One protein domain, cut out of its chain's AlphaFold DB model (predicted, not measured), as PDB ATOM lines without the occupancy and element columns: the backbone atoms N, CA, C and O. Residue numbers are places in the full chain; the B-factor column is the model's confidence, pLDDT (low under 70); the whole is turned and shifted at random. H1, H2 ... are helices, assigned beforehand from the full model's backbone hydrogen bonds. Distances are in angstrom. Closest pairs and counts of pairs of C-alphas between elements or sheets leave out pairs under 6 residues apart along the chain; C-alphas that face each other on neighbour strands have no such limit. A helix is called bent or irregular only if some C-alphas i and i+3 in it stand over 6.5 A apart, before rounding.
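This is residues 11 to 90 of the 91 residues of an uncharacterized protein of Chloroflexi bacterium CG_4_9_14_3_um_filter_45_9 (UniProt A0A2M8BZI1). Three helices make a loose, open zigzag: H3, the longest by residues, crosses H2 steeply on one side of it, and H1 runs slanted to H2 on the other side, so that H2 is the middle one of three. Contacts between them are few, and the opening residues 12 to 18 and the closing residues 81 to 90 stick out at the two ends. The printed part has 80 residues, with three named helices in the order H1, H2, H3 and no named strand; the class is all helix. The whole is loose, with a radius of gyration of the C-alphas of 16.0 A, and spans 43 by 33 by 31 A.

H3 runs from Phe 69, C-alpha at (141.720, 107.171, 135.432), to Val 88, C-alpha at (124.788, 96.659, 115.223), a length of 28.4 A. H2, residues 44 to 62, measures 27.0 A from first to last C-alpha. H1, residues 22 to 38, measures 24.3 A and begins with C-alpha 22 at (120.212, 119.435, 145.689). H1 has a kink of 35 degrees near residue 29 and is only just irregular: C-alphas 27 and 30 are 7.0 A apart.

H3 and H2 are close but not clearly touching, with 2 pairs of C-alphas within 8 A. Their closest C-alphas are those of Ile 56 and Ala 76, 6.5 A apart. They run opposite ways at a steep tilt of 52 degrees. H2 and H1 are also close but not clearly touching, with 2 pairs of C-alphas within 8 A. Their closest C-alphas are those of Gln 27 and Gln 58, 7.2 A apart. They run opposite ways at a steep tilt of 40 degrees. H1 and H3 are apart. In H2 and H3 every O i to N i+4 pair is within hydrogen-bond range; in H1 it is 11 of 13.

The two C-alphas farthest apart are those of Leu 12 and Val 88, at 43.4 A. Besides the two end stretches, residues 21 to 26, of which 22 to 26 belong to H1, residues 33 to 39, of which 33 to 38 belong to H1, and residues 42 to 48, of which 44 to 48 belong to H2, stand free. The link from H1 to H2 is tight, with 5 residues, and that from H2 to H3 is short, with 6; no link is long. The printed part has no cut. The mean pLDDT of the printed part is 76.2, and residues 65 to 90 are under 70.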
ATOM      1  N   PHE A  11     109.294 111.645 148.536       82.25
ATOM      2  CA  PHE A  11     109.970 111.662 149.839       82.25
ATOM      3  C   PHE A  11     109.035 111.368 151.029       82.25
ATOM      4  O   PHE A  11     109.521 111.000 152.095       82.25
ATOM      5  N   LEU A  12     107.714 111.538 150.872       86.06
ATOM      6  CA  LEU A  12     106.727 111.198 151.904       86.06
ATOM      7  C   LEU A  12     106.580 109.679 152.059       86.06
ATOM      8  O   LEU A  12     106.426 109.195 153.177       86.06
ATOM      9  N   ASP A  13     106.677 108.944 150.950       88.19
ATOM     10  CA  ASP A  13     106.532 107.485 150.922       88.19
ATOM     11  C   ASP A  13     107.882 106.758 151.039       88.19
ATOM     12  O   ASP A  13     107.944 105.618 151.505       88.19
ATOM     13  N   ASN A  14     108.982 107.400 150.627       83.25
ATOM     14  CA  ASN A  14     110.323 106.827 150.671       83.25
ATOM     15  C   ASN A  14     111.316 107.732 151.429       83.25
ATOM     16  O   ASN A  14     111.857 108.673 150.841       83.25
ATOM     17  N   PRO A  15     111.656 107.403 152.690       84.06
ATOM     18  CA  PRO A  15     112.562 108.210 153.508       84.06
ATOM     19  C   PRO A  15     114.018 108.216 153.012       84.06
ATOM     20  O   PRO A  15     114.815 109.026 153.480       84.06
ATOM     21  N   ALA A  16     114.395 107.341 152.070       85.75
ATOM     22  CA  ALA A  16     115.724 107.361 151.454       85.75
ATOM     23  C   ALA A  16     115.885 108.470 150.394       85.75
ATOM     24  O   ALA A  16     117.004 108.744 149.952       85.75
ATOM     25  N   VAL A  17     114.784 109.091 149.955       84.12
ATOM     26  CA  VAL A  17     114.790 110.174 148.968       84.12
ATOM     27  C   VAL A  17     114.775 111.514 149.694       84.12
ATOM     28  O   VAL A  17     113.883 111.803 150.484       84.12
ATOM     29  N   GLU A  18     115.770 112.355 149.414       83.81
ATOM     30  CA  GLU A  18     115.823 113.704 149.972       83.81
ATOM     31  C   GLU A  18     114.664 114.556 149.409       83.81
ATOM     32  O   GLU A  18     114.419 114.514 148.201       83.81
ATOM     33  N   PRO A  19     113.982 115.387 150.222       83.94
ATOM     34  CA  PRO A  19     112.915 116.277 149.747       83.94
ATOM     35  C   PRO A  19     113.423 117.405 148.833       83.94
ATOM     36  O   PRO A  19     112.640 118.229 148.365       83.94
ATOM     37  N   THR A  20     114.737 117.487 148.602       83.94
ATOM     38  CA  THR A  20     115.373 118.547 147.821       83.94
ATOM     39  C   THR A  20     116.057 117.992 146.572       83.94
ATOM     40  O   THR A  20     116.641 116.909 146.569       83.94
ATOM     41  N   ASN A  21     116.061 118.785 145.498       86.00
ATOM     42  CA  ASN A  21     116.760 118.463 144.250       86.00
ATOM     43  C   ASN A  21     118.287 118.703 144.324       86.00
ATOM     44  O   ASN A  21     119.001 118.609 143.322       86.00
ATOM     45  N   ASN A  22     118.820 119.019 145.509       87.81
ATOM     46  CA  ASN A  22     120.212 119.435 145.689       87.81
ATOM     47  C   ASN A  22     121.202 118.407 145.140       87.81
ATOM     48  O   ASN A  22     122.225 118.775 144.561       87.81
ATOM     49  N   ARG A  23     120.904 117.114 145.306       85.44
ATOM     50  CA  ARG A  23     121.747 116.026 144.804       85.44
ATOM     51  C   ARG A  23     121.901 116.077 143.284       85.44
ATOM     52  O   ARG A  23     123.033 116.052 142.800       85.44
ATOM     53  N   ALA A  24     120.801 116.185 142.542       85.06
ATOM     54  CA  ALA A  24     120.855 116.226 141.083       85.06
ATOM     55  C   ALA A  24     121.458 117.548 140.583       85.06
ATOM     56  O   ALA A  24     122.290 117.549 139.676       85.06
ATOM     57  N   GLU A  25     121.125 118.676 141.219       89.69
ATOM     58  CA  GLU A  25     121.726 119.969 140.879       89.69
ATOM     59  C   GLU A  25     123.244 119.957 141.049       89.69
ATOM     60  O   GLU A  25     123.966 120.407 140.159       89.69
ATOM     61  N   ARG A  26     123.754 119.414 142.162       88.38
ATOM     62  CA  ARG A  26     125.201 119.288 142.398       88.38
ATOM     63  C   ARG A  26     125.885 118.454 141.316       88.38
ATOM     64  O   ARG A  26     126.956 118.846 140.865       88.38
ATOM     65  N   GLN A  27     125.261 117.364 140.868       85.69
ATOM     66  CA  GLN A  27     125.779 116.527 139.777       85.69
ATOM     67  C   GLN A  27     125.770 117.253 138.420       85.69
ATOM     68  O   GLN A  27     126.640 117.026 137.582       85.69
ATOM     69  N   LEU A  28     124.816 118.159 138.191       87.31
ATOM     70  CA  LEU A  28     124.710 118.920 136.942       87.31
ATOM     71  C   LEU A  28     125.613 120.163 136.895       87.31
ATOM     72  O   LEU A  28     126.018 120.573 135.805       87.31
ATOM     73  N   ARG A  29     125.961 120.762 138.043       88.50
ATOM     74  CA  ARG A  29     126.773 121.996 138.129       88.50
ATOM     75  C   ARG A  29     128.057 121.973 137.289       88.50
ATOM     76  O   ARG A  29     128.260 122.948 136.563       88.50
ATOM     77  N   PRO A  30     128.892 120.914 137.301       84.31
ATOM     78  CA  PRO A  30     130.106 120.871 136.483       84.31
ATOM     79  C   PRO A  30     129.815 121.059 134.989       84.31
ATOM     80  O   PRO A  30     130.495 121.826 134.312       84.31
ATOM     81  N   ASN A  31     128.744 120.435 134.492       86.38
ATOM     82  CA  ASN A  31     128.327 120.539 133.094       86.38
ATOM     83  C   ASN A  31     127.844 121.948 132.734       86.38
ATOM     84  O   ASN A  31     128.171 122.464 131.665       86.38
ATOM     85  N   VAL A  32     127.062 122.577 133.614       87.88
ATOM     86  CA  VAL A  32     126.534 123.932 133.390       87.88
ATOM     87  C   VAL A  32     127.661 124.967 133.419       87.88
ATOM     88  O   VAL A  32     127.714 125.835 132.548       87.88
ATOM     89  N   ILE A  33     128.595 124.845 134.368       87.00
ATOM     90  CA  ILE A  33     129.775 125.716 134.463       87.00
ATOM     91  C   ILE A  33     130.653 125.556 133.224       87.00
ATOM     92  O   ILE A  33     131.016 126.559 132.612       87.00
ATOM     93  N   MET A  34     130.943 124.318 132.814       84.69
ATOM     94  CA  MET A  34     131.735 124.055 131.614       84.69
ATOM     95  C   MET A  34     131.110 124.742 130.399       84.69
ATOM     96  O   MET A  34     131.781 125.521 129.730       84.69
ATOM     97  N   ARG A  35     129.808 124.534 130.160       85.38
ATOM     98  CA  ARG A  35     129.088 125.156 129.035       85.38
ATOM     99  C   ARG A  35     129.128 126.680 129.078       85.38
ATOM    100  O   ARG A  35     129.203 127.306 128.027       85.38
ATOM    101  N   LYS A  36     129.091 127.273 130.273       86.75
ATOM    102  CA  LYS A  36     129.216 128.723 130.444       86.75
ATOM    103  C   LYS A  36     130.606 129.225 130.039       86.75
ATOM    104  O   LYS A  36     130.695 130.259 129.391       86.75
ATOM    105  N   VAL A  37     131.669 128.508 130.407       84.69
ATOM    106  CA  VAL A  37     133.064 128.902 130.127       84.69
ATOM    107  C   VAL A  37     133.447 128.661 128.666       84.69
ATOM    108  O   VAL A  37     134.114 129.489 128.057       84.69
ATOM    109  N   THR A  38     133.024 127.538 128.088       78.88
ATOM    110  CA  THR A  38     133.413 127.122 126.729       78.88
ATOM    111  C   THR A  38     132.439 127.576 125.644       78.88
ATOM    112  O   THR A  38     132.674 127.310 124.466       78.88
ATOM    113  N   PHE A  39     131.343 128.242 126.022       82.69
ATOM    114  CA  PHE A  39     130.184 128.520 125.162       82.69
ATOM    115  C   PHE A  39     129.485 127.253 124.630       82.69
ATOM    116  O   PHE A  39     128.724 127.310 123.663       82.69
ATOM    117  N   GLY A  40     129.703 126.108 125.282       83.50
ATOM    118  CA  GLY A  40     129.061 124.841 124.954       83.50
ATOM    119  C   GLY A  40     129.629 124.156 123.708       83.50
ATOM    120  O   GLY A  40     130.708 124.471 123.215       83.50
ATOM    121  N   ASN A  41     128.894 123.158 123.212       83.50
ATOM    122  CA  ASN A  41     129.320 122.333 122.083       83.50
ATOM    123  C   ASN A  41     128.759 122.887 120.769       83.50
ATOM    124  O   ASN A  41     127.563 123.151 120.674       83.50
ATOM    125  N   ARG A  42     129.608 123.004 119.740       84.94
ATOM    126  CA  ARG A  42     129.231 123.528 118.411       84.94
ATOM    127  C   ARG A  42     128.836 122.449 117.395       84.94
ATOM    128  O   ARG A  42     128.503 122.770 116.262       84.94
ATOM    129  N   SER A  43     128.881 121.174 117.781       88.75
ATOM    130  CA  SER A  43     128.486 120.044 116.938       88.75
ATOM    131  C   SER A  43     127.679 119.018 117.731       88.75
ATOM    132  O   SER A  43     127.899 118.828 118.932       88.75
ATOM    133  N   ALA A  44     126.758 118.326 117.052       86.19
ATOM    134  CA  ALA A  44     125.954 117.262 117.655       86.19
ATOM    135  C   ALA A  44     126.832 116.105 118.164       86.19
ATOM    136  O   ALA A  44     126.621 115.604 119.266       86.19
ATOM    137  N   LEU A  45     127.872 115.743 117.403       80.75
ATOM    138  CA  LEU A  45     128.833 114.713 117.796       80.75
ATOM    139  C   LEU A  45     129.636 115.119 119.041       80.75
ATOM    140  O   LEU A  45     129.793 114.321 119.959       80.75
ATOM    141  N   GLY A  46     130.093 116.374 119.118       80.50
ATOM    142  CA  GLY A  46     130.790 116.888 120.300       80.50
ATOM    143  C   GLY A  46     129.893 116.907 121.537       80.50
ATOM    144  O   GLY A  46     130.324 116.525 122.623       80.50
ATOM    145  N   ALA A  47     128.618 117.272 121.369       85.19
ATOM    146  CA  ALA A  47     127.630 117.216 122.441       85.19
ATOM    147  C   ALA A  47     127.386 115.791 122.944       85.19
ATOM    148  O   ALA A  47     127.336 115.577 124.157       85.19
ATOM    149  N   PHE A  48     127.284 114.828 122.029       85.06
ATOM    150  CA  PHE A  48     127.115 113.418 122.361       85.06
ATOM    151  C   PHE A  48     128.337 112.854 123.094       85.06
ATOM    152  O   PHE A  48     128.198 112.305 124.184       85.06
ATOM    153  N   ASN A  49     129.541 113.067 122.557       82.31
ATOM    154  CA  ASN A  49     130.783 112.601 123.176       82.31
ATOM    155  C   ASN A  49     130.954 113.176 124.584       82.31
ATOM    156  O   ASN A  49     131.276 112.452 125.526       82.31
ATOM    157  N   HIS A  50     130.674 114.468 124.746       84.12
ATOM    158  CA  HIS A  50     130.714 115.115 126.048       84.12
ATOM    159  C   HIS A  50     129.693 114.517 127.029       84.12
ATOM    160  O   HIS A  50     130.023 114.295 128.192       84.12
ATOM    161  N   ALA A  51     128.468 114.229 126.574       84.75
ATOM    162  CA  ALA A  51     127.444 113.599 127.407       84.75
ATOM    163  C   ALA A  51     127.886 112.212 127.896       84.75
ATOM    164  O   ALA A  51     127.751 111.910 129.081       84.75
ATOM    165  N   VAL A  52     128.473 111.406 127.008       84.69
ATOM    166  CA  VAL A  52     129.004 110.079 127.338       84.69
ATOM    167  C   VAL A  52     130.133 110.189 128.362       84.69
ATOM    168  O   VAL A  52     130.051 109.580 129.427       84.69
ATOM    169  N   ILE A  53     131.146 111.019 128.099       80.81
ATOM    170  CA  ILE A  53     132.298 111.206 128.996       80.81
ATOM    171  C   ILE A  53     131.843 111.647 130.390       80.81
ATOM    172  O   ILE A  53     132.256 111.063 131.391       80.81
ATOM    173  N   MET A  54     130.958 112.642 130.469       82.31
ATOM    174  CA  MET A  54     130.485 113.165 131.752       82.31
ATOM    175  C   MET A  54     129.614 112.174 132.515       82.31
ATOM    176  O   MET A  54     129.737 112.080 133.734       82.31
ATOM    177  N   SER A  55     128.779 111.398 131.818       83.44
ATOM    178  CA  SER A  55     128.002 110.317 132.431       83.44
ATOM    179  C   SER A  55     128.913 109.291 133.090       83.44
ATOM    180  O   SER A  55     128.668 108.863 134.221       83.44
ATOM    181  N   ILE A  56     129.982 108.907 132.393       81.50
ATOM    182  CA  ILE A  56     130.937 107.945 132.918       81.50
ATOM    183  C   ILE A  56     131.615 108.572 134.133       81.50
ATOM    184  O   ILE A  56     131.470 108.017 135.224       81.50
ATOM    185  N   ILE A  57     132.268 109.740 133.990       79.44
ATOM    186  CA  ILE A  57     132.989 110.451 135.074       79.44
ATOM    187  C   ILE A  57     132.122 110.559 136.329       79.44
ATOM    188  O   ILE A  57     132.555 110.168 137.413       79.44
ATOM    189  N   GLN A  58     130.878 111.012 136.182       81.69
ATOM    190  CA  GLN A  58     129.967 111.186 137.306       81.69
ATOM    191  C   GLN A  58     129.639 109.860 138.003       81.69
ATOM    192  O   GLN A  58     129.569 109.817 139.231       81.69
ATOM    193  N   THR A  59     129.491 108.777 137.241       83.19
ATOM    194  CA  THR A  59     129.287 107.427 137.784       83.19
ATOM    195  C   THR A  59     130.526 106.940 138.541       83.19
ATOM    196  O   THR A  59     130.406 106.399 139.637       83.19
ATOM    197  N   GLY A  60     131.728 107.185 138.009       81.25
ATOM    198  CA  GLY A  60     132.989 106.854 138.682       81.25
ATOM    199  C   GLY A  60     133.179 107.608 139.999       81.25
ATOM    200  O   GLY A  60     133.599 107.015 140.991       81.25
ATOM    201  N   ILE A  61     132.802 108.889 140.029       79.88
ATOM    202  CA  ILE A  61     132.822 109.717 141.241       79.88
ATOM    203  C   ILE A  61     131.871 109.157 142.303       79.88
ATOM    204  O   ILE A  61     132.260 109.020 143.460       79.88
ATOM    205  N   LEU A  62     130.644 108.800 141.913       83.00
ATOM    206  CA  LEU A  62     129.644 108.250 142.836       83.00
ATOM    207  C   LEU A  62     130.063 106.900 143.426       83.00
ATOM    208  O   LEU A  62     129.757 106.627 144.582       83.00
ATOM    209  N   ASN A  63     130.794 106.095 142.657       82.94
ATOM    210  CA  ASN A  63     131.304 104.795 143.087       82.94
ATOM    211  C   ASN A  63     132.686 104.878 143.769       82.94
ATOM    212  O   ASN A  63     133.305 103.844 144.014       82.94
ATOM    213  N   GLY A  64     133.215 106.081 144.035       75.44
ATOM    214  CA  GLY A  64     134.497 106.276 144.727       75.44
ATOM    215  C   GLY A  64     135.744 105.857 143.933       75.44
ATOM    216  O   GLY A  64     136.804 105.655 144.514       75.44
ATOM    217  N   SER A  65     135.647 105.716 142.606       66.06
ATOM    218  CA  SER A  65     136.675 105.083 141.756       66.06
ATOM    219  C   SER A  65     137.703 106.053 141.136       66.06
ATOM    220  O   SER A  65     138.387 105.696 140.182       66.06
ATOM    221  N   ILE A  66     137.827 107.289 141.632       57.03
ATOM    222  CA  ILE A  66     138.561 108.381 140.945       57.03
ATOM    223  C   ILE A  66     140.095 108.204 140.937       57.03
ATOM    224  O   ILE A  66     140.778 108.899 140.194       57.03
ATOM    225  N   ILE A  67     140.669 107.266 141.696       53.59
ATOM    226  CA  ILE A  67     142.136 107.112 141.743       53.59
ATOM    227  C   ILE A  67     142.692 106.422 140.474       53.59
ATOM    228  O   ILE A  67     143.873 106.561 140.178       53.59
ATOM    229  N   ASP A  68     141.859 105.752 139.666       58.56
ATOM    230  CA  ASP A  68     142.325 104.954 138.520       58.56
ATOM    231  C   ASP A  68     141.709 105.417 137.186       58.56
ATOM    232  O   ASP A  68     140.869 104.749 136.575       58.56
ATOM    233  N   PHE A  69     142.116 106.608 136.731       60.22
ATOM    234  CA  PHE A  69     141.720 107.171 135.432       60.22
ATOM    235  C   PHE A  69     141.951 106.185 134.257       60.22
ATOM    236  O   PHE A  69     141.053 106.051 133.424       60.22
ATOM    237  N   PRO A  70     143.061 105.416 134.195       60.47
ATOM    238  CA  PRO A  70     143.254 104.370 133.182       60.47
ATOM    239  C   PRO A  70     142.269 103.192 133.288       60.47
ATOM    240  O   PRO A  70     141.647 102.823 132.285       60.47
ATOM    241  N   GLY A  71     142.080 102.616 134.484       61.12
ATOM    242  CA  GLY A  71     141.145 101.498 134.693       61.12
ATOM    243  C   GLY A  71     139.696 101.876 134.371       61.12
ATOM    244  O   GLY A  71     138.909 101.087 133.839       61.12
ATOM    245  N   PHE A  72     139.361 103.136 134.615       62.78
ATOM    246  CA  PHE A  72     138.072 103.710 134.296       62.78
ATOM    247  C   PHE A  72     137.838 103.923 132.797       62.78
ATOM    248  O   PHE A  72     136.777 103.548 132.298       62.78
ATOM    249  N   ILE A  73     138.822 104.460 132.064       63.28
ATOM    250  CA  ILE A  73     138.746 104.602 130.600       63.28
ATOM    251  C   ILE A  73     138.588 103.231 129.930       63.28
ATOM    252  O   ILE A  73     137.811 103.103 128.987       63.28
ATOM    253  N   SER A  74     139.231 102.186 130.458       63.22
ATOM    254  CA  SER A  74     139.035 100.810 129.985       63.22
ATOM    255  C   SER A  74     137.587 100.326 130.177       63.22
ATOM    256  O   SER A  74     136.957  99.852 129.229       63.22
ATOM    257  N   LYS A  75     136.992 100.501 131.366       63.50
ATOM    258  CA  LYS A  75     135.575 100.148 131.604       63.50
ATOM    259  C   LYS A  75     134.610 100.980 130.755       63.50
ATOM    260  O   LYS A  75     133.651 100.439 130.214       63.50
ATOM    261  N   ALA A  76     134.885 102.273 130.616       63.19
ATOM    262  CA  ALA A  76     134.140 103.205 129.780       63.19
ATOM    263  C   ALA A  76     134.130 102.784 128.306       63.19
ATOM    264  O   ALA A  76     133.067 102.705 127.696       63.19
ATOM    265  N   LEU A  77     135.306 102.486 127.746       64.25
ATOM    266  CA  LEU A  77     135.452 102.014 126.373       64.25
ATOM    267  C   LEU A  77     134.709 100.702 126.162       64.25
ATOM    268  O   LEU A  77     133.978 100.595 125.186       64.25
ATOM    269  N   ASN A  78     134.825  99.750 127.090       64.69
ATOM    270  CA  ASN A  78     134.095  98.484 127.023       64.69
ATOM    271  C   ASN A  78     132.571  98.680 127.084       64.69
ATOM    272  O   ASN A  78     131.841  98.017 126.354       64.69
ATOM    273  N   PHE A  79     132.084  99.617 127.900       67.19
ATOM    274  CA  PHE A  79     130.664  99.965 127.965       67.19
ATOM    275  C   PHE A  79     130.165 100.617 126.665       67.19
ATOM    276  O   PHE A  79     129.126 100.229 126.137       67.19
ATOM    277  N   ILE A  80     130.930 101.560 126.105       65.31
ATOM    278  CA  ILE A  80     130.612 102.206 124.821       65.31
ATOM    279  C   ILE A  80     130.643 101.183 123.679       65.31
ATOM    280  O   ILE A  80     129.733 101.169 122.853       65.31
ATOM    281  N   TYR A  81     131.649 100.305 123.645       63.31
ATOM    282  CA  TYR A  81     131.730  99.215 122.673       63.31
ATOM    283  C   TYR A  81     130.574  98.224 122.828       63.31
ATOM    284  O   TYR A  81     130.043  97.773 121.819       63.31
ATOM    285  N   GLY A  82     130.149  97.920 124.058       62.09
ATOM    286  CA  GLY A  82     128.971  97.094 124.334       62.09
ATOM    287  C   GLY A  82     127.692  97.697 123.750       62.09
ATOM    288  O   GLY A  82     127.007  97.040 122.974       62.09
ATOM    289  N   ILE A  83     127.441  98.986 124.004       59.97
ATOM    290  CA  ILE A  83     126.292  99.714 123.434       59.97
ATOM    291  C   ILE A  83     126.364  99.780 121.901       59.97
ATOM    292  O   ILE A  83     125.346  99.661 121.217       59.97
ATOM    293  N   ALA A  84     127.557  99.991 121.341       58.16
ATOM    294  CA  ALA A  84     127.749 100.011 119.895       58.16
ATOM    295  C   ALA A  84     127.467  98.635 119.269       58.16
ATOM    296  O   ALA A  84     126.856  98.566 118.206       58.16
ATOM    297  N   LYS A  85     127.855  97.547 119.944       55.31
ATOM    298  CA  LYS A  85     127.621  96.171 119.493       55.31
ATOM    299  C   LYS A  85     126.135  95.802 119.522       55.31
ATOM    300  O   LYS A  85     125.651  95.215 118.558       55.31
ATOM    301  N   ASP A  86     125.405  96.232 120.549       54.72
ATOM    302  CA  ASP A  86     123.954  96.021 120.655       54.72
ATOM    303  C   ASP A  86     123.168  96.782 119.573       54.72
ATOM    304  O   ASP A  86     122.165  96.287 119.066       54.72
ATOM    305  N   LYS A  87     123.652  97.957 119.142       48.22
ATOM    306  CA  LYS A  87     123.065  98.698 118.009       48.22
ATOM    307  C   LYS A  87     123.337  98.069 116.642       48.22
ATOM    308  O   LYS A  87     122.538  98.264 115.733       48.22
ATOM    309  N   VAL A  88     124.451  97.356 116.478       52.94
ATOM    310  CA  VAL A  88     124.788  96.659 115.223       52.94
ATOM    311  C   VAL A  88     124.044  95.325 115.112       52.94
ATOM    312  O   VAL A  88     123.716  94.919 114.008       52.94
ATOM    313  N   ALA A  89     123.711  94.677 116.232       53.00
ATOM    314  CA  ALA A  89     122.944  93.428 116.254       53.00
ATOM    315  C   ALA A  89     121.430  93.598 115.976       53.00
ATOM    316  O   ALA A  89     120.730  92.600 115.821       53.00
ATOM    317  N   MET A  90     120.922  94.835 115.932       49.94
ATOM    318  CA  MET A  90     119.518  95.162 115.626       49.94
ATOM    319  C   MET A  90     119.272  95.596 114.166       49.94
ATOM    320  O   MET A  90     118.159  96.022 113.860       49.94
TER     321      MET A  90